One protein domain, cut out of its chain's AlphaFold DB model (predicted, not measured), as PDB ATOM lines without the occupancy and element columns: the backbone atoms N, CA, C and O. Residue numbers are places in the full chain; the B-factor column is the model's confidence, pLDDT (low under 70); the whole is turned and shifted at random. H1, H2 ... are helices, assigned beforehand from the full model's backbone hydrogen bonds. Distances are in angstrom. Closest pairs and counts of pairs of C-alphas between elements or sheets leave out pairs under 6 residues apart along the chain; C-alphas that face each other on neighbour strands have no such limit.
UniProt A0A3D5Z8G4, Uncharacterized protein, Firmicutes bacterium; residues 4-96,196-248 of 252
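What this domain is: This is residues 4 to 96 and 196 to 248 of the 252 residues of an uncharacterized protein of Firmicutes bacterium (UniProt A0A3D5Z8G4). The long helix H8 runs through the middle, with H1 packed along it on one side, H9 folded back along it on another, and H2 crossing it slantwise. Five short helices make an arc: H3 and H4 form an arm beyond the end of H2, and H5, H6 and H7 lead back from there toward H8, while short H10 lies near H9 and H8. The printed part has 146 residues with ten named helices, H1 to H10 in chain order, and no named strand; the class is all helix. The whole is compact, with a radius of gyration of the C-alphas of 16.2 A, yet elongated, with spans of 58 by 32 by 26 A and the arm of H3 and H4 at one end of the length.

Where its parts are: H1, residues 4 to 23, is 29.1 A long and begins at C-alpha 4 (49.534, -5.721, 59.776). H2, residues 32 to 49, is 25.7 A long. Short helices follow: H3, residues 53 to 58; H4, 65 to 68; H5, 70 to 74; H6, 77 to 83; and H7, 86 to 93. After the cut, H8, residues 196 to 216, is 30.4 A long and begins at C-alpha 196 (53.228, 18.479, 45.522). H9, residues 220 to 234, is 21.1 A long. H10, residues 241 to 246, ends at C-alpha 246 (62.586, -1.730, 53.052).

How they stand to each other: H8 and H9 are the hubs, each touching four helices. They form a helical hairpin at a shallow tilt of 28 degrees, opposite ways; their closest C-alphas, Ile 214 and Gly 220, are 3.9 A apart. H1 touches H8 at a shallow tilt of 19 degrees, opposite ways, with C-alphas Glu 7 and Leu 211 closest at 6.0 A. H2 touches residues 205 to 213 of H8 at a steep tilt of 49 degrees, the same way, with C-alphas Ile 39 and Ile 209 closest at 5.4 A. H2 also touches H9, about perpendicular at 74 degrees, with C-alphas Tyr 46 and Lys 223 closest at 6.1 A. Five pairs only just touch, with 3 pairs of C-alphas within 8 A each; their closest C-alphas are Leu 92 and Arg 202 for H7 and H8, 5.9 A; Ser 77 and Asp 230 for H6 and H9, 6.5 A; Leu 225 and Ile 241 for H9 and H10, 6.5 A; Lys 49 and Ser 72 for H2 and H5, 5.2 A; and Ala 56 and Leu 65 for H3 and H4, 6.0 A. H3 is apart from H8 and H9, for instance. Every O i to N i+4 pair is within hydrogen-bond range in H1, H2, H7, H8, H9 and H10; H6 has 2 of 3, H3 0 of 2 with 3 of 3 O i to N i+3 pairs, H5 0 of 1 with 2 of 2, and H4 is too short for an i+4 pair.

The domain as a whole: The two C-alphas farthest apart, those of Lys 24 and Asn 61, are 58.7 A apart. Residues 97 to 195 are not printed; C-alphas 96 and 196 are 9.2 A apart across the cut. Of the links printed whole, none is long. The mean pLDDT of the printed part is 87.0; residues 53 to 69 and 246 to 248 are under 70.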
ATOM      1  N   LYS A   4      50.786  -6.319  59.281       78.81
ATOM      2  CA  LYS A   4      49.534  -5.721  59.776       78.81
ATOM      3  C   LYS A   4      49.795  -4.553  60.731       78.81
ATOM      4  O   LYS A   4      49.174  -3.499  60.641       78.81
ATOM      5  N   ARG A   5      50.777  -4.699  61.629       78.50
ATOM      6  CA  ARG A   5      51.203  -3.608  62.526       78.50
ATOM      7  C   ARG A   5      51.848  -2.459  61.746       78.50
ATOM      8  O   ARG A   5      51.687  -1.308  62.134       78.50
ATOM      9  N   TYR A   6      52.567  -2.760  60.665       78.81
ATOM     10  CA  TYR A   6      53.172  -1.750  59.798       78.81
ATOM     11  C   TYR A   6      52.135  -0.959  59.006       78.81
ATOM     12  O   TYR A   6      52.200   0.265  58.996       78.81
ATOM     13  N   GLU A   7      51.144  -1.633  58.430       82.50
ATOM     14  CA  GLU A   7      50.018  -0.990  57.754       82.50
ATOM     15  C   GLU A   7      49.269  -0.045  58.705       82.50
ATOM     16  O   GLU A   7      49.063   1.122  58.384       82.50
ATOM     17  N   LEU A   8      48.952  -0.494  59.928       83.44
ATOM     18  CA  LEU A   8      48.315   0.357  60.941       83.44
ATOM     19  C   LEU A   8      49.159   1.589  61.300       83.44
ATOM     20  O   LEU A   8      48.613   2.676  61.489       83.44
ATOM     21  N   LEU A   9      50.484   1.442  61.392       84.00
ATOM     22  CA  LEU A   9      51.386   2.577  61.606       84.00
ATOM     23  C   LEU A   9      51.347   3.548  60.423       84.00
ATOM     24  O   LEU A   9      51.246   4.751  60.641       84.00
ATOM     25  N   LYS A  10      51.361   3.042  59.187       86.00
ATOM     26  CA  LYS A  10      51.284   3.869  57.977       86.00
ATOM     27  C   LYS A  10      49.954   4.603  57.848       86.00
ATOM     28  O   LYS A  10      49.952   5.773  57.480       86.00
ATOM     29  N   ARG A  11      48.842   3.977  58.244       88.38
ATOM     30  CA  ARG A  11      47.534   4.648  58.323       88.38
ATOM     31  C   ARG A  11      47.568   5.806  59.319       88.38
ATOM     32  O   ARG A  11      47.120   6.898  58.995       88.38
ATOM     33  N   LYS A  12      48.161   5.610  60.503       89.44
ATOM     34  CA  LYS A  12      48.351   6.698  61.480       89.44
ATOM     35  C   LYS A  12      49.246   7.816  60.940       89.44
ATOM     36  O   LYS A  12      48.934   8.984  61.151       89.44
ATOM     37  N   GLU A  13      50.329   7.470  60.241       90.75
ATOM     38  CA  GLU A  13      51.215   8.446  59.591       90.75
ATOM     39  C   GLU A  13      50.469   9.260  58.519       90.75
ATOM     40  O   GLU A  13      50.636  10.476  58.475       90.75
ATOM     41  N   LEU A  14      49.610   8.628  57.708       92.31
ATOM     42  CA  LEU A  14      48.777   9.318  56.718       92.31
ATOM     43  C   LEU A  14      47.804  10.303  57.377       92.31
ATOM     44  O   LEU A  14      47.753  11.460  56.976       92.31
ATOM     45  N   LEU A  15      47.072   9.868  58.408       91.62
ATOM     46  CA  LEU A  15      46.122  10.726  59.129       91.62
ATOM     47  C   LEU A  15      46.815  11.924  59.785       91.62
ATOM     48  O   LEU A  15      46.338  13.053  59.696       91.62
ATOM     49  N   GLY A  16      47.961  11.682  60.429       92.19
ATOM     50  CA  GLY A  16      48.769  12.744  61.024       92.19
ATOM     51  C   GLY A  16      49.276  13.729  59.973       92.19
ATOM     52  O   GLY A  16      49.209  14.937  60.186       92.19
ATOM     53  N   TYR A  17      49.733  13.222  58.827       93.62
ATOM     54  CA  TYR A  17      50.174  14.054  57.714       93.62
ATOM     55  C   TYR A  17      49.028  14.913  57.164       93.62
ATOM     56  O   TYR A  17      49.197  16.124  57.059       93.62
ATOM     57  N   LEU A  18      47.862  14.321  56.882       92.69
ATOM     58  CA  LEU A  18      46.705  15.038  56.340       92.69
ATOM     59  C   LEU A  18      46.279  16.183  57.265       92.69
ATOM     60  O   LEU A  18      46.216  17.328  56.827       92.69
ATOM     61  N   LYS A  19      46.147  15.907  58.569       92.44
ATOM     62  CA  LYS A  19      45.819  16.921  59.582       92.44
ATOM     63  C   LYS A  19      46.825  18.076  59.609       92.44
ATOM     64  O   LYS A  19      46.448  19.233  59.759       92.44
ATOM     65  N   VAL A  20      48.121  17.779  59.482       94.94
ATOM     66  CA  VAL A  20      49.165  18.816  59.435       94.94
ATOM     67  C   VAL A  20      49.041  19.675  58.178       94.94
ATOM     68  O   VAL A  20      49.266  20.881  58.262       94.94
ATOM     69  N   GLN A  21      48.700  19.093  57.026       94.50
ATOM     70  CA  GLN A  21      48.526  19.865  55.794       94.50
ATOM     71  C   GLN A  21      47.250  20.711  55.828       94.50
ATOM     72  O   GLN A  21      47.295  21.879  55.450       94.50
ATOM     73  N   GLU A  22      46.148  20.184  56.360       92.00
ATOM     74  CA  GLU A  22      44.903  20.941  56.562       92.00
ATOM     75  C   GLU A  22      45.131  22.188  57.428       92.00
ATOM     76  O   GLU A  22      44.702  23.284  57.070       92.00
ATOM     77  N   LEU A  23      45.910  22.066  58.511       93.75
ATOM     78  CA  LEU A  23      46.309  23.212  59.342       93.75
ATOM     79  C   LEU A  23      47.143  24.260  58.584       93.75
ATOM     80  O   LEU A  23      47.188  25.418  58.993       93.75
ATOM     81  N   LYS A  24      47.797  23.873  57.485       93.19
ATOM     82  CA  LYS A  24      48.537  24.776  56.588       93.19
ATOM     83  C   LYS A  24      47.669  25.337  55.454       93.19
ATOM     84  O   LYS A  24      48.199  26.017  54.578       93.19
ATOM     85  N   GLY A  25      46.362  25.071  55.464       90.50
ATOM     86  CA  GLY A  25      45.410  25.556  54.466       90.50
ATOM     87  C   GLY A  25      45.292  24.682  53.216       90.50
ATOM     88  O   GLY A  25      44.687  25.116  52.237       90.50
ATOM     89  N   TYR A  26      45.857  23.470  53.220       93.38
ATOM     90  CA  TYR A  26      45.624  22.491  52.157       93.38
ATOM     91  C   TYR A  26      44.211  21.903  52.271       93.38
ATOM     92  O   TYR A  26      43.767  21.553  53.361       93.38
ATOM     93  N   VAL A  27      43.528  21.747  51.137       91.00
ATOM     94  CA  VAL A  27      42.194  21.136  51.063       91.00
ATOM     95  C   VAL A  27      42.286  19.876  50.216       91.00
ATOM     96  O   VAL A  27      42.550  19.960  49.017       91.00
ATOM     97  N   SER A  28      42.094  18.701  50.814       90.38
ATOM     98  CA  SER A  28      42.179  17.443  50.066       90.38
ATOM     99  C   SER A  28      41.007  17.245  49.107       90.38
ATOM    100  O   SER A  28      39.932  17.799  49.315       90.38
ATOM    101  N   TYR A  29      41.228  16.455  48.053       90.25
ATOM    102  CA  TYR A  29      40.145  15.975  47.190       90.25
ATOM    103  C   TYR A  29      39.236  14.977  47.893       90.25
ATOM    104  O   TYR A  29      38.047  14.951  47.604       90.25
ATOM    105  N   LEU A  30      39.826  14.152  48.759       93.94
ATOM    106  CA  LEU A  30      39.157  13.058  49.438       93.94
ATOM    107  C   LEU A  30      39.324  13.234  50.940       93.94
ATOM    108  O   LEU A  30      40.435  13.470  51.425       93.94
ATOM    109  N   ASP A  31      38.239  13.067  51.680       91.62
ATOM    110  CA  ASP A  31      38.316  12.939  53.125       91.62
ATOM    111  C   ASP A  31      38.886  11.567  53.546       91.62
ATOM    112  O   ASP A  31      39.183  10.678  52.744       91.62
ATOM    113  N   VAL A  32      39.058  11.373  54.853       90.62
ATOM    114  CA  VAL A  32      39.602  10.125  55.408       90.62
ATOM    115  C   VAL A  32      38.754   8.895  55.052       90.62
ATOM    116  O   VAL A  32      39.304   7.811  54.830       90.62
ATOM    117  N   ASN A  33      37.428   9.024  55.024       92.00
ATOM    118  CA  ASN A  33      36.528   7.921  54.701       92.00
ATOM    119  C   ASN A  33      36.603   7.587  53.213       92.00
ATOM    120  O   ASN A  33      36.694   6.413  52.856       92.00
ATOM    121  N   GLU A  34      36.636   8.600  52.355       95.81
ATOM    122  CA  GLU A  34      36.800   8.454  50.913       95.81
ATOM    123  C   GLU A  34      38.150   7.827  50.556       95.81
ATOM    124  O   GLU A  34      38.197   6.900  49.751       95.81
ATOM    125  N   ILE A  35      39.238   8.219  51.229       95.25
ATOM    126  CA  ILE A  35      40.546   7.565  51.073       95.25
ATOM    127  C   ILE A  35      40.473   6.086  51.475       95.25
ATOM    128  O   ILE A  35      41.000   5.225  50.773       95.25
ATOM    129  N   ASN A  36      39.820   5.755  52.595       93.00
ATOM    130  CA  ASN A  36      39.666   4.357  53.005       93.00
ATOM    131  C   ASN A  36      38.813   3.556  52.011       93.00
ATOM    132  O   ASN A  36      39.132   2.401  51.724       93.00
ATOM    133  N   ASN A  37      37.766   4.167  51.457       95.50
ATOM    134  CA  ASN A  37      36.940   3.561  50.420       95.50
ATOM    135  C   ASN A  37      37.747   3.314  49.145       95.50
ATOM    136  O   ASN A  37      37.684   2.209  48.608       95.50
ATOM    137  N   LEU A  38      38.558   4.282  48.715       97.38
ATOM    138  CA  LEU A  38      39.471   4.128  47.587       97.38
ATOM    139  C   LEU A  38      40.444   2.968  47.821       97.38
ATOM    140  O   LEU A  38      40.592   2.108  46.953       97.38
ATOM    141  N   ILE A  39      41.050   2.897  49.014       96.00
ATOM    142  CA  ILE A  39      41.960   1.803  49.372       96.00
ATOM    143  C   ILE A  39      41.261   0.451  49.218       96.00
ATOM    144  O   ILE A  39      41.790  -0.451  48.573       96.00
ATOM    145  N   ASN A  40      40.055   0.319  49.772       94.94
ATOM    146  CA  ASN A  40      39.297  -0.926  49.727       94.94
ATOM    147  C   ASN A  40      38.858  -1.289  48.302       94.94
ATOM    148  O   ASN A  40      38.972  -2.451  47.923       94.94
ATOM    149  N   LYS A  41      38.398  -0.317  47.504       96.56
ATOM    150  CA  LYS A  41      37.988  -0.531  46.106       96.56
ATOM    151  C   LYS A  41      39.147  -1.032  45.254       96.56
ATOM    152  O   LYS A  41      38.999  -2.034  44.559       96.56
ATOM    153  N   VAL A  42      40.304  -0.369  45.330       97.00
ATOM    154  CA  VAL A  42      41.482  -0.777  44.552       97.00
ATOM    155  C   VAL A  42      41.999  -2.127  45.047       97.00
ATOM    156  O   VAL A  42      42.272  -3.001  44.232       97.00
ATOM    157  N   SER A  43      42.076  -2.363  46.362       95.19
ATOM    158  CA  SER A  43      42.471  -3.682  46.876       95.19
ATOM    159  C   SER A  43      41.525  -4.793  46.400       95.19
ATOM    160  O   SER A  43      41.995  -5.799  45.877       95.19
ATOM    161  N   ALA A  44      40.209  -4.585  46.491       93.12
ATOM    162  CA  ALA A  44      39.215  -5.550  46.026       93.12
ATOM    163  C   ALA A  44      39.314  -5.810  44.515       93.12
ATOM    164  O   ALA A  44      39.170  -6.950  44.077       93.12
ATOM    165  N   TRP A  45      39.611  -4.777  43.719       94.56
ATOM    166  CA  TRP A  45      39.853  -4.926  42.284       94.56
ATOM    167  C   TRP A  45      41.006  -5.889  41.998       94.56
ATOM    168  O   TRP A  45      40.852  -6.792  41.182       94.56
ATOM    169  N   TYR A  46      42.139  -5.742  42.691       92.94
ATOM    170  CA  TYR A  46      43.299  -6.618  42.494       92.94
ATOM    171  C   TYR A  46      43.128  -8.006  43.117       92.94
ATOM    172  O   TYR A  46      43.675  -8.973  42.590       92.94
ATOM    173  N   ASP A  47      42.341  -8.132  44.187       88.94
ATOM    174  CA  ASP A  47      41.939  -9.435  44.720       88.94
ATOM    175  C   ASP A  47      41.043 -10.207  43.735       88.94
ATOM    176  O   ASP A  47      41.167 -11.428  43.640       88.94
ATOM    177  N   LEU A  48      40.189  -9.509  42.975       88.38
ATOM    178  CA  LEU A  48      39.364 -10.107  41.923       88.38
ATOM    179  C   LEU A  48      40.166 -10.378  40.641       88.38
ATOM    180  O   LEU A  48      40.037 -11.452  40.062       88.38
ATOM    181  N   LYS A  49      41.006  -9.425  40.214       88.75
ATOM    182  CA  LYS A  49      41.858  -9.535  39.017       88.75
ATOM    183  C   LYS A  49      42.822 -10.718  39.108       88.75
ATOM    184  O   LYS A  49      43.092 -11.358  38.095       88.75
ATOM    185  N   TYR A  50      43.319 -11.003  40.314       86.50
ATOM    186  CA  TYR A  50      44.239 -12.104  40.594       86.50
ATOM    187  C   TYR A  50      43.730 -12.947  41.775       86.50
ATOM    188  O   TYR A  50      44.185 -12.760  42.909       86.50
ATOM    189  N   PRO A  51      42.792 -13.877  41.538       79.50
ATOM    190  CA  PRO A  51      42.215 -14.709  42.588       79.50
ATOM    191  C   PRO A  51      43.273 -15.496  43.383       79.50
ATOM    192  O   PRO A  51      44.360 -15.806  42.895       79.50
ATOM    193  N   ASN A  52      42.965 -15.834  44.639       74.94
ATOM    194  CA  ASN A  52      43.888 -16.595  45.487       74.94
ATOM    195  C   ASN A  52      44.142 -18.000  44.926       74.94
ATOM    196  O   ASN A  52      43.197 -18.700  44.578       74.94
ATOM    197  N   TYR A  53      45.396 -18.464  44.991       66.94
ATOM    198  CA  TYR A  53      45.785 -19.828  44.602       66.94
ATOM    199  C   TYR A  53      44.978 -20.925  45.321       66.94
ATOM    200  O   TYR A  53      44.745 -21.990  44.764       66.94
ATOM    201  N   GLU A  54      44.495 -20.669  46.541       69.50
ATOM    202  CA  GLU A  54      43.623 -21.607  47.264       69.50
ATOM    203  C   GLU A  54      42.315 -21.908  46.513       69.50
ATOM    204  O   GLU A  54      41.792 -23.009  46.629       69.50
ATOM    205  N   LEU A  55      41.821 -20.984  45.679       68.88
ATOM    206  CA  LEU A  55      40.665 -21.242  44.818       68.88
ATOM    207  C   LEU A  55      40.987 -22.277  43.722       68.88
ATOM    208  O   LEU A  55      40.084 -22.965  43.262       68.88
ATOM    209  N   ALA A  56      42.259 -22.442  43.332       62.31
ATOM    210  CA  ALA A  56      42.678 -23.407  42.311       62.31
ATOM    211  C   ALA A  56      42.714 -24.824  42.889       62.31
ATOM    212  O   ALA A  56      42.710 -25.801  42.151       62.31
ATOM    213  N   LYS A  57      42.722 -24.936  44.222       64.50
ATOM    214  CA  LYS A  57      42.649 -26.207  44.944       64.50
ATOM    215  C   LYS A  57      41.218 -26.705  45.139       64.50
ATOM    216  O   LYS A  57      41.047 -27.794  45.671       64.50
ATOM    217  N   LEU A  58      40.200 -25.928  44.750       64.69
ATOM    218  CA  LEU A  58      38.794 -26.313  44.925       64.69
ATOM    219  C   LEU A  58      38.334 -27.427  43.965       64.69
ATOM    220  O   LEU A  58      37.189 -27.852  44.072       64.69
ATOM    221  N   ASP A  59      39.203 -27.899  43.062       55.62
ATOM    222  CA  ASP A  59      38.987 -29.036  42.148       55.62
ATOM    223  C   ASP A  59      37.644 -28.981  41.389       55.62
ATOM    224  O   ASP A  59      36.985 -29.982  41.111       55.62
ATOM    225  N   ILE A  60      37.202 -27.764  41.065       63.19
ATOM    226  CA  ILE A  60      35.982 -27.532  40.298       63.19
ATOM    227  C   ILE A  60      36.347 -27.712  38.822       63.19
ATOM    228  O   ILE A  60      37.018 -26.862  38.249       63.19
ATOM    229  N   ASN A  61      35.915 -28.806  38.191       59.09
ATOM    230  CA  ASN A  61      35.963 -29.012  36.733       59.09
ATOM    231  C   ASN A  61      37.326 -28.739  36.052       59.09
ATOM    232  O   ASN A  61      37.369 -28.041  35.040       59.09
ATOM    233  N   ASN A  62      38.439 -29.289  36.556       62.50
ATOM    234  CA  ASN A  62      39.784 -29.088  35.980       62.50
ATOM    235  C   ASN A  62      40.242 -27.615  35.900       62.50
ATOM    236  O   ASN A  62      41.088 -27.292  35.067       62.50
ATOM    237  N   PHE A  63      39.699 -26.722  36.733       62.22
ATOM    238  CA  PHE A  63      40.063 -25.305  36.746       62.22
ATOM    239  C   PHE A  63      41.542 -25.111  37.114       62.22
ATOM    240  O   PHE A  63      41.968 -25.409  38.233       62.22
ATOM    241  N   LYS A  64      42.343 -24.622  36.163       65.88
ATOM    242  CA  LYS A  64      43.786 -24.408  36.323       65.88
ATOM    243  C   LYS A  64      44.083 -22.982  36.772       65.88
ATOM    244  O   LYS A  64      43.299 -22.055  36.592       65.88
ATOM    245  N   LEU A  65      45.293 -22.774  37.289       64.31
ATOM    246  CA  LEU A  65      45.802 -21.434  37.601       64.31
ATOM    247  C   LEU A  65      45.810 -20.507  36.368       64.31
ATOM    248  O   LEU A  65      45.611 -19.303  36.486       64.31
ATOM    249  N   GLU A  66      46.027 -21.071  35.181       68.81
ATOM    250  CA  GLU A  66      45.967 -20.356  33.902       68.81
ATOM    251  C   GLU A  66      44.563 -19.789  33.634       68.81
ATOM    252  O   GLU A  66      44.443 -18.648  33.188       68.81
ATOM    253  N   ASP A  67      43.518 -20.529  34.015       68.56
ATOM    254  CA  ASP A  67      42.120 -20.115  33.871       68.56
ATOM    255  C   ASP A  67      41.757 -18.983  34.845       68.56
ATOM    256  O   ASP A  67      40.924 -18.136  34.533       68.56
ATOM    257  N   MET A  68      42.426 -18.889  36.001       66.81
ATOM    258  CA  MET A  68      42.255 -17.763  36.935       66.81
ATOM    259  C   MET A  68      42.768 -16.439  36.383       66.81
ATOM    260  O   MET A  68      42.212 -15.379  36.675       66.81
ATOM    261  N   ASN A  69      43.831 -16.494  35.582       69.31
ATOM    262  CA  ASN A  69      44.461 -15.306  35.021       69.31
ATOM    263  C   ASN A  69      43.690 -14.741  33.824       69.31
ATOM    264  O   ASN A  69      44.048 -13.665  33.340       69.31
ATOM    265  N   ILE A  70      42.613 -15.395  33.374       78.44
ATOM    266  CA  ILE A  70      41.759 -14.879  32.301       78.44
ATOM    267  C   ILE A  70      41.185 -13.506  32.665       78.44
ATOM    268  O   ILE A  70      41.161 -12.605  31.832       78.44
ATOM    269  N   LEU A  71      40.823 -13.293  33.937       79.00
ATOM    270  CA  LEU A  71      40.312 -12.007  34.411       79.00
ATOM    271  C   LEU A  71      41.336 -10.887  34.228       79.00
ATOM    272  O   LEU A  71      40.964  -9.782  33.843       79.00
ATOM    273  N   SER A  72      42.628 -11.172  34.415       81.06
ATOM    274  CA  SER A  72      43.697 -10.185  34.226       81.06
ATOM    275  C   SER A  72      43.817  -9.674  32.787       81.06
ATOM    276  O   SER A  72      44.302  -8.561  32.586       81.06
ATOM    277  N   GLN A  73      43.319 -10.435  31.804       83.06
ATOM    278  CA  GLN A  73      43.291 -10.032  30.396       83.06
ATOM    279  C   GLN A  73      42.207  -8.980  30.117       83.06
ATOM    280  O   GLN A  73      42.370  -8.157  29.220       83.06
ATOM    281  N   TYR A  74      41.121  -8.980  30.898       84.94
ATOM    282  CA  TYR A  74      39.981  -8.072  30.716       84.94
ATOM    283  C   TYR A  74      39.955  -6.929  31.741       84.94
ATOM    284  O   TYR A  74      39.469  -5.839  31.453       84.94
ATOM    285  N   MET A  75      40.488  -7.158  32.942       90.62
ATOM    286  CA  MET A  75      40.503  -6.200  34.047       90.62
ATOM    287  C   MET A  75      41.748  -5.304  33.989       90.62
ATOM    288  O   MET A  75      42.676  -5.425  34.793       90.62
ATOM    289  N   ASN A  76      41.775  -4.396  33.017       88.81
ATOM    290  CA  ASN A  76      42.846  -3.410  32.873       88.81
ATOM    291  C   ASN A  76      42.649  -2.177  33.785       88.81
ATOM    292  O   ASN A  76      41.655  -2.053  34.505       88.81
ATOM    293  N   SER A  77      43.640  -1.287  33.782       88.06
ATOM    294  CA  SER A  77      43.615  -0.007  34.494       88.06
ATOM    295  C   SER A  77      42.427   0.856  34.070       88.06
ATOM    296  O   SER A  77      41.710   1.338  34.940       88.06
ATOM    297  N   ASP A  78      42.153   0.998  32.773       89.19
ATOM    298  CA  ASP A  78      41.035   1.818  32.280       89.19
ATOM    299  C   ASP A  78      39.694   1.402  32.896       89.19
ATOM    300  O   ASP A  78      38.897   2.240  33.322       89.19
ATOM    301  N   GLU A  79      39.448   0.095  32.996       92.19
ATOM    302  CA  GLU A  79      38.253  -0.447  33.635       92.19
ATOM    303  C   GLU A  79      38.208  -0.166  35.144       92.19
ATOM    304  O   GLU A  79      37.127   0.096  35.681       92.19
ATOM    305  N   LEU A  80      39.354  -0.159  35.831       94.75
ATOM    306  CA  LEU A  80      39.430   0.298  37.219       94.75
ATOM    307  C   LEU A  80      39.056   1.782  37.324       94.75
ATOM    308  O   LEU A  80      38.144   2.111  38.080       94.75
ATOM    309  N   PHE A  81      39.696   2.666  36.550       93.38
ATOM    310  CA  PHE A  81      39.443   4.114  36.599       93.38
ATOM    311  C   PHE A  81      37.972   4.457  36.285       93.38
ATOM    312  O   PHE A  81      37.391   5.323  36.934       93.38
ATOM    313  N   LYS A  82      37.299   3.722  35.388       93.06
ATOM    314  CA  LYS A  82      35.848   3.890  35.130       93.06
ATOM    315  C   LYS A  82      34.942   3.556  36.324       93.06
ATOM    316  O   LYS A  82      33.791   3.983  36.347       93.06
ATOM    317  N   ARG A  83      35.419   2.760  37.288       93.31
ATOM    318  CA  ARG A  83      34.664   2.353  38.493       93.31
ATOM    319  C   ARG A  83      34.913   3.265  39.689       93.31
ATOM    320  O   ARG A  83      34.200   3.174  40.689       93.31
ATOM    321  N   LEU A  84      35.929   4.114  39.603       95.88
ATOM    322  CA  LEU A  84      36.214   5.122  40.606       95.88
ATOM    323  C   LEU A  84      35.361   6.367  40.342       95.88
ATOM    324  O   LEU A  84      34.997   6.682  39.210       95.88
ATOM    325  N   SER A  85      35.017   7.073  41.412       95.00
ATOM    326  CA  SER A  85      34.365   8.376  41.317       95.00
ATOM    327  C   SER A  85      35.294   9.405  40.672       95.00
ATOM    328  O   SER A  85      36.513   9.232  40.625       95.00
ATOM    329  N   PHE A  86      34.718  10.519  40.216       91.31
ATOM    330  CA  PHE A  86      35.489  11.627  39.653       91.31
ATOM    331  C   PHE A  86      36.604  12.094  40.603       91.31
ATOM    332  O   PHE A  86      37.755  12.158  40.190       91.31
ATOM    333  N   LEU A  87      36.292  12.327  41.885       93.06
ATOM    334  CA  LEU A  87      37.277  12.785  42.872       93.06
ATOM    335  C   LEU A  87      38.360  11.738  43.157       93.06
ATOM    336  O   LEU A  87      39.520  12.099  43.329       93.06
ATOM    337  N   GLU A  88      38.007  10.450  43.177       95.69
ATOM    338  CA  GLU A  88      38.979   9.361  43.329       95.69
ATOM    339  C   GLU A  88      39.945   9.305  42.140       95.69
ATOM    340  O   GLU A  88      41.154   9.174  42.338       95.69
ATOM    341  N   ASN A  89      39.430   9.470  40.920       93.94
ATOM    342  CA  ASN A  89      40.255   9.564  39.722       93.94
ATOM    343  C   ASN A  89      41.168  10.787  39.771       93.94
ATOM    344  O   ASN A  89      42.371  10.627  39.599       93.94
ATOM    345  N   THR A  90      40.640  11.975  40.075       90.62
ATOM    346  CA  THR A  90      41.446  13.204  40.168       90.62
ATOM    347  C   THR A  90      42.515  13.112  41.261       90.62
ATOM    348  O   THR A  90      43.648  13.550  41.069       90.62
ATOM    349  N   PHE A  91      42.193  12.489  42.399       94.88
ATOM    350  CA  PHE A  91      43.159  12.227  43.465       94.88
ATOM    351  C   PHE A  91      44.300  11.310  42.999       94.88
ATOM    352  O   PHE A  91      45.461  11.543  43.336       94.88
ATOM    353  N   LEU A  92      43.989  10.265  42.223       95.25
ATOM    354  CA  LEU A  92      44.993   9.343  41.694       95.25
ATOM    355  C   LEU A  92      45.807   9.941  40.545       95.25
ATOM    356  O   LEU A  92      47.018   9.738  40.503       95.25
ATOM    357  N   THR A  93      45.193  10.685  39.627       91.94
ATOM    358  CA  THR A  93      45.926  11.313  38.519       91.94
ATOM    359  C   THR A  93      46.858  12.414  39.016       91.94
ATOM    360  O   THR A  93      47.950  12.565  38.475       91.94
ATOM    361  N   GLY A  94      46.501  13.098  40.110       91.50
ATOM    362  CA  GLY A  94      47.359  14.101  40.741       91.50
ATOM    363  C   GLY A  94      47.534  15.349  39.878       91.50
ATOM    364  O   GLY A  94      48.614  15.923  39.846       91.50
ATOM    365  N   GLU A  95      46.483  15.729  39.151       91.38
ATOM    366  CA  GLU A  95      46.477  16.883  38.251       91.38
ATOM    367  C   GLU A  95      46.644  18.218  39.001       91.38
ATOM    368  O   GLU A  95      46.187  18.396  40.134       91.38
ATOM    369  N   TYR A  96      47.267  19.199  38.343       92.38
ATOM    370  CA  TYR A  96      47.335  20.571  38.838       92.38
ATOM    371  C   TYR A  96      45.935  21.170  38.944       92.38
ATOM    372  O   TYR A  96      45.144  21.130  38.000       92.38
ATOM    373  N   ASN A 196      52.212  19.276  44.828       94.88
ATOM    374  CA  ASN A 196      53.228  18.479  45.522       94.88
ATOM    375  C   ASN A 196      52.656  17.702  46.720       94.88
ATOM    376  O   ASN A 196      53.020  16.543  46.931       94.88
ATOM    377  N   ILE A 197      51.736  18.309  47.477       95.69
ATOM    378  CA  ILE A 197      51.021  17.620  48.559       95.69
ATOM    379  C   ILE A 197      50.100  16.530  47.990       95.69
ATOM    380  O   ILE A 197      50.078  15.427  48.535       95.69
ATOM    381  N   ASP A 198      49.387  16.802  46.890       95.25
ATOM    382  CA  ASP A 198      48.510  15.831  46.221       95.25
ATOM    383  C   ASP A 198      49.299  14.587  45.775       95.25
ATOM    384  O   ASP A 198      48.921  13.460  46.108       95.25
ATOM    385  N   LEU A 199      50.458  14.772  45.130       94.94
ATOM    386  CA  LEU A 199      51.337  13.664  44.744       94.94
ATOM    387  C   LEU A 199      51.863  12.878  45.950       94.94
ATOM    388  O   LEU A 199      51.944  11.646  45.903       94.94
ATOM    389  N   GLU A 200      52.242  13.562  47.035       95.00
ATOM    390  CA  GLU A 200      52.738  12.893  48.239       95.00
ATOM    391  C   GLU A 200      51.634  12.053  48.897       95.00
ATOM    392  O   GLU A 200      51.877  10.903  49.280       95.00
ATOM    393  N   LEU A 201      50.415  12.593  48.995       95.12
ATOM    394  CA  LEU A 201      49.247  11.889  49.521       95.12
ATOM    395  C   LEU A 201      48.884  10.681  48.665       95.12
ATOM    396  O   LEU A 201      48.756   9.582  49.208       95.12
ATOM    397  N   ARG A 202      48.801  10.852  47.342       95.31
ATOM    398  CA  ARG A 202      48.574   9.754  46.398       95.31
ATOM    399  C   ARG A 202      49.579   8.630  46.617       95.31
ATOM    400  O   ARG A 202      49.188   7.479  46.796       95.31
ATOM    401  N   ASN A 203      50.873   8.947  46.667       94.81
ATOM    402  CA  ASN A 203      51.920   7.939  46.842       94.81
ATOM    403  C   ASN A 203      51.803   7.214  48.199       94.81
ATOM    404  O   ASN A 203      52.028   6.005  48.267       94.81
ATOM    405  N   LYS A 204      51.420   7.915  49.278       94.12
ATOM    406  CA  LYS A 204      51.141   7.282  50.584       94.12
ATOM    407  C   LYS A 204      49.921   6.359  50.526       94.12
ATOM    408  O   LYS A 204      49.937   5.304  51.158       94.12
ATOM    409  N   VAL A 205      48.876   6.734  49.790       95.94
ATOM    410  CA  VAL A 205      47.679   5.901  49.608       95.94
ATOM    411  C   VAL A 205      48.004   4.660  48.780       95.94
ATOM    412  O   VAL A 205      47.672   3.560  49.208       95.94
ATOM    413  N   LEU A 206      48.735   4.793  47.672       95.81
ATOM    414  CA  LEU A 206      49.213   3.647  46.889       95.81
ATOM    415  C   LEU A 206      50.104   2.717  47.729       95.81
ATOM    416  O   LEU A 206      49.954   1.499  47.658       95.81
ATOM    417  N   GLU A 207      50.961   3.269  48.601       94.62
ATOM    418  CA  GLU A 207      51.748   2.484  49.565       94.62
ATOM    419  C   GLU A 207      50.832   1.682  50.507       94.62
ATOM    420  O   GLU A 207      51.074   0.497  50.748       94.62
ATOM    421  N   LEU A 208      49.755   2.290  51.010       94.56
ATOM    422  CA  LEU A 208      48.776   1.607  51.857       94.56
ATOM    423  C   LEU A 208      47.993   0.523  51.117       94.56
ATOM    424  O   LEU A 208      47.769  -0.537  51.698       94.56
ATOM    425  N   ILE A 209      47.615   0.748  49.859       95.56
ATOM    426  CA  ILE A 209      46.931  -0.262  49.042       95.56
ATOM    427  C   ILE A 209      47.846  -1.470  48.838       95.56
ATOM    428  O   ILE A 209      47.418  -2.602  49.070       95.56
ATOM    429  N   SER A 210      49.120  -1.248  48.495       94.81
ATOM    430  CA  SER A 210      50.103  -2.331  48.388       94.81
ATOM    431  C   SER A 210      50.235  -3.110  49.697       94.81
ATOM    432  O   SER A 210      50.243  -4.338  49.682       94.81
ATOM    433  N   LEU A 211      50.320  -2.420  50.839       92.75
ATOM    434  CA  LEU A 211      50.419  -3.075  52.146       92.75
ATOM    435  C   LEU A 211      49.159  -3.871  52.500       92.75
ATOM    436  O   LEU A 211      49.283  -4.973  53.033       92.75
ATOM    437  N   ASN A 212      47.977  -3.341  52.178       92.31
ATOM    438  CA  ASN A 212      46.704  -4.027  52.376       92.31
ATOM    439  C   ASN A 212      46.648  -5.324  51.553       92.31
ATOM    440  O   ASN A 212      46.355  -6.387  52.094       92.31
ATOM    441  N   LEU A 213      47.043  -5.263  50.275       92.50
ATOM    442  CA  LEU A 213      47.144  -6.437  49.403       92.50
ATOM    443  C   LEU A 213      48.143  -7.466  49.942       92.50
ATOM    444  O   LEU A 213      47.810  -8.640  50.053       92.50
ATOM    445  N   ILE A 214      49.344  -7.041  50.350       91.69
ATOM    446  CA  ILE A 214      50.355  -7.939  50.939       91.69
ATOM    447  C   ILE A 214      49.818  -8.642  52.196       91.69
ATOM    448  O   ILE A 214      50.154  -9.799  52.442       91.69
ATOM    449  N   ASN A 215      48.998  -7.957  52.995       86.19
ATOM    450  CA  ASN A 215      48.390  -8.513  54.201       86.19
ATOM    451  C   ASN A 215      47.179  -9.415  53.931       86.19
ATOM    452  O   ASN A 215      46.832 -10.205  54.812       86.19
ATOM    453  N   SER A 216      46.522  -9.294  52.774       81.75
ATOM    454  CA  SER A 216      45.234  -9.952  52.521       81.75
ATOM    455  C   SER A 216      45.361 -11.455  52.278       81.75
ATOM    456  O   SER A 216      44.430 -12.210  52.556       81.75
ATOM    457  N   SER A 217      46.497 -11.913  51.745       79.50
ATOM    458  CA  SER A 217      46.663 -13.299  51.297       79.50
ATOM    459  C   SER A 217      48.130 -13.684  51.091       79.50
ATOM    460  O   SER A 217      48.996 -12.827  50.926       79.50
ATOM    461  N   SER A 218      48.416 -14.987  51.018       76.44
ATOM    462  CA  SER A 218      49.739 -15.513  50.639       76.44
ATOM    463  C   SER A 218      50.190 -15.060  49.242       76.44
ATOM    464  O   SER A 218      51.387 -14.941  48.991       76.44
ATOM    465  N   TYR A 219      49.239 -14.745  48.355       83.50
ATOM    466  CA  TYR A 219      49.480 -14.200  47.014       83.50
ATOM    467  C   TYR A 219      49.508 -12.659  46.974       83.50
ATOM    468  O   TYR A 219      49.715 -12.047  45.928       83.50
ATOM    469  N   GLY A 220      49.342 -12.015  48.131       88.00
ATOM    470  CA  GLY A 220      49.242 -10.568  48.285       88.00
ATOM    471  C   GLY A 220      50.431  -9.781  47.742       88.00
ATOM    472  O   GLY A 220      50.266  -8.706  47.170       88.00
ATOM    473  N   TYR A 221      51.640 -10.336  47.869       90.56
ATOM    474  CA  TYR A 221      52.851  -9.718  47.328       90.56
ATOM    475  C   TYR A 221      52.819  -9.610  45.800       90.56
ATOM    476  O   TYR A 221      53.159  -8.563  45.252       90.56
ATOM    477  N   PHE A 222      52.371 -10.666  45.116       89.12
ATOM    478  CA  PHE A 222      52.223 -10.659  43.662       89.12
ATOM    479  C   PHE A 222      51.167  -9.638  43.221       89.12
ATOM    480  O   PHE A 222      51.436  -8.815  42.351       89.12
ATOM    481  N   LYS A 223      50.007  -9.611  43.888       91.12
ATOM    482  CA  LYS A 223      48.942  -8.631  43.612       91.12
ATOM    483  C   LYS A 223      49.438  -7.193  43.729       91.12
ATOM    484  O   LYS A 223      49.183  -6.371  42.856       91.12
ATOM    485  N   ALA A 224      50.171  -6.895  44.801       94.62
ATOM    486  CA  ALA A 224      50.743  -5.575  45.022       94.62
ATOM    487  C   ALA A 224      51.808  -5.216  43.970       94.62
ATOM    488  O   ALA A 224      51.876  -4.062  43.559       94.62
ATOM    489  N   LEU A 225      52.610  -6.183  43.510       94.12
ATOM    490  CA  LEU A 225      53.557  -5.983  42.410       94.12
ATOM    491  C   LEU A 225      52.851  -5.612  41.103       94.12
ATOM    492  O   LEU A 225      53.229  -4.628  40.471       94.12
ATOM    493  N   GLU A 226      51.833  -6.375  40.707       92.50
ATOM    494  CA  GLU A 226      51.075  -6.112  39.479       92.50
ATOM    495  C   GLU A 226      50.331  -4.775  39.552       92.50
ATOM    496  O   GLU A 226      50.364  -3.999  38.599       92.50
ATOM    497  N   MET A 227      49.766  -4.441  40.716       95.19
ATOM    498  CA  MET A 227      49.188  -3.119  40.958       95.19
ATOM    499  C   MET A 227      50.203  -2.002  40.726       95.19
ATOM    500  O   MET A 227      49.923  -1.061  39.993       95.19
ATOM    501  N   LEU A 228      51.394  -2.087  41.319       95.44
ATOM    502  CA  LEU A 228      52.399  -1.041  41.134       95.44
ATOM    503  C   LEU A 228      52.864  -0.933  39.680       95.44
ATOM    504  O   LEU A 228      53.135   0.175  39.234       95.44
ATOM    505  N   LYS A 229      52.932  -2.038  38.927       94.06
ATOM    506  CA  LYS A 229      53.248  -1.992  37.490       94.06
ATOM    507  C   LYS A 229      52.193  -1.223  36.704       94.06
ATOM    508  O   LYS A 229      52.559  -0.335  35.938       94.06
ATOM    509  N   ASP A 230      50.917  -1.545  36.915       93.94
ATOM    510  CA  ASP A 230      49.808  -0.848  36.261       93.94
ATOM    511  C   ASP A 230      49.855   0.649  36.606       93.94
ATOM    512  O   ASP A 230      49.923   1.490  35.715       93.94
ATOM    513  N   PHE A 231      49.927   0.996  37.893       95.12
ATOM    514  CA  PHE A 231      49.926   2.392  38.340       95.12
ATOM    515  C   PHE A 231      51.177   3.170  37.909       95.12
ATOM    516  O   PHE A 231      51.056   4.323  37.510       95.12
ATOM    517  N   ASN A 232      52.368   2.560  37.921       94.12
ATOM    518  CA  ASN A 232      53.581   3.201  37.405       94.12
ATOM    519  C   ASN A 232      53.469   3.522  35.916       94.12
ATOM    520  O   ASN A 232      53.957   4.565  35.493       94.12
ATOM    521  N   ARG A 233      52.822   2.649  35.133       92.50
ATOM    522  CA  ARG A 233      52.582   2.899  33.712       92.50
ATOM    523  C   ARG A 233      51.567   4.022  33.504       92.50
ATOM    524  O   ARG A 233      51.840   4.921  32.721       92.50
ATOM    525  N   GLU A 234      50.425   3.969  34.187       91.12
ATOM    526  CA  GLU A 234      49.336   4.931  33.959       91.12
ATOM    527  C   GLU A 234      49.615   6.326  34.526       91.12
ATOM    528  O   GLU A 234      49.179   7.326  33.963       91.12
ATOM    529  N   LEU A 235      50.313   6.405  35.660       90.44
ATOM    530  CA  LEU A 235      50.482   7.645  36.424       90.44
ATOM    531  C   LEU A 235      51.908   8.210  36.366       90.44
ATOM    532  O   LEU A 235      52.224   9.127  37.127       90.44
ATOM    533  N   ASP A 236      52.773   7.625  35.530       86.69
ATOM    534  CA  ASP A 236      54.210   7.934  35.446       86.69
ATOM    535  C   ASP A 236      54.890   7.955  36.833       86.69
ATOM    536  O   ASP A 236      55.703   8.820  37.178       86.69
ATOM    537  N   THR A 237      54.512   7.003  37.695       87.06
ATOM    538  CA  THR A 237      55.121   6.852  39.020       87.06
ATOM    539  C   THR A 237      56.325   5.918  38.984       87.06
ATOM    540  O   THR A 237      56.496   5.092  38.094       87.06
ATOM    541  N   LYS A 238      57.190   6.036  39.998       89.81
ATOM    542  CA  LYS A 238      58.378   5.181  40.177       89.81
ATOM    543  C   LYS A 238      58.331   4.454  41.518       89.81
ATOM    544  O   LYS A 238      59.292   4.466  42.286       89.81
ATOM    545  N   MET A 239      57.168   3.894  41.845       89.94
ATOM    546  CA  MET A 239      56.972   3.151  43.084       89.94
ATOM    547  C   MET A 239      57.527   1.735  42.945       89.94
ATOM    548  O   MET A 239      57.262   1.044  41.967       89.94
ATOM    549  N   ASP A 240      58.274   1.294  43.950       89.19
ATOM    550  CA  ASP A 240      58.854  -0.044  44.001       89.19
ATOM    551  C   ASP A 240      58.451  -0.741  45.302       89.19
ATOM    552  O   ASP A 240      58.494  -0.156  46.391       89.19
ATOM    553  N   ILE A 241      58.079  -2.015  45.194       87.44
ATOM    554  CA  ILE A 241      57.620  -2.783  46.346       87.44
ATOM    555  C   ILE A 241      58.741  -3.007  47.358       87.44
ATOM    556  O   ILE A 241      58.483  -3.023  48.564       87.44
ATOM    557  N   ASN A 242      59.997  -3.112  46.909       85.69
ATOM    558  CA  ASN A 242      61.120  -3.249  47.829       85.69
ATOM    559  C   ASN A 242      61.367  -1.942  48.583       85.69
ATOM    560  O   ASN A 242      61.659  -1.993  49.773       85.69
ATOM    561  N   SER A 243      61.178  -0.773  47.968       83.75
ATOM    562  CA  SER A 243      61.160   0.518  48.679       83.75
ATOM    563  C   SER A 243      60.078   0.559  49.771       83.75
ATOM    564  O   SER A 243      60.366   0.873  50.929       83.75
ATOM    565  N   ILE A 244      58.850   0.133  49.455       82.75
ATOM    566  CA  ILE A 244      57.734   0.071  50.419       82.75
ATOM    567  C   ILE A 244      58.063  -0.859  51.600       82.75
ATOM    568  O   ILE A 244      57.828  -0.519  52.766       82.75
ATOM    569  N   LEU A 245      58.650  -2.023  51.309       80.00
ATOM    570  CA  LEU A 245      58.996  -3.035  52.305       80.00
ATOM    571  C   LEU A 245      60.321  -2.763  53.033       80.00
ATOM    572  O   LEU A 245      60.484  -3.215  54.162       80.00
ATOM    573  N   SER A 246      61.276  -2.040  52.450       67.50
ATOM    574  CA  SER A 246      62.586  -1.730  53.052       67.50
ATOM    575  C   SER A 246      62.501  -0.627  54.102       67.50
ATOM    576  O   SER A 246      63.227  -0.684  55.096       67.50
ATOM    577  N   LYS A 247      61.517   0.277  53.997       58.66
ATOM    578  CA  LYS A 247      61.111   1.191  55.083       58.66
ATOM    579  C   LYS A 247      60.748   0.453  56.391       58.66
ATOM    580  O   LYS A 247      60.756   1.057  57.461       58.66
ATOM    581  N   LYS A 248      60.519  -0.870  56.348       53.72
ATOM    582  CA  LYS A 248      60.373  -1.770  57.514       53.72
ATOM    583  C   LYS A 248      61.674  -1.986  58.299       53.72
ATOM    584  O   LYS A 248      61.602  -2.345  59.472       53.72
TER     585      LYS A 248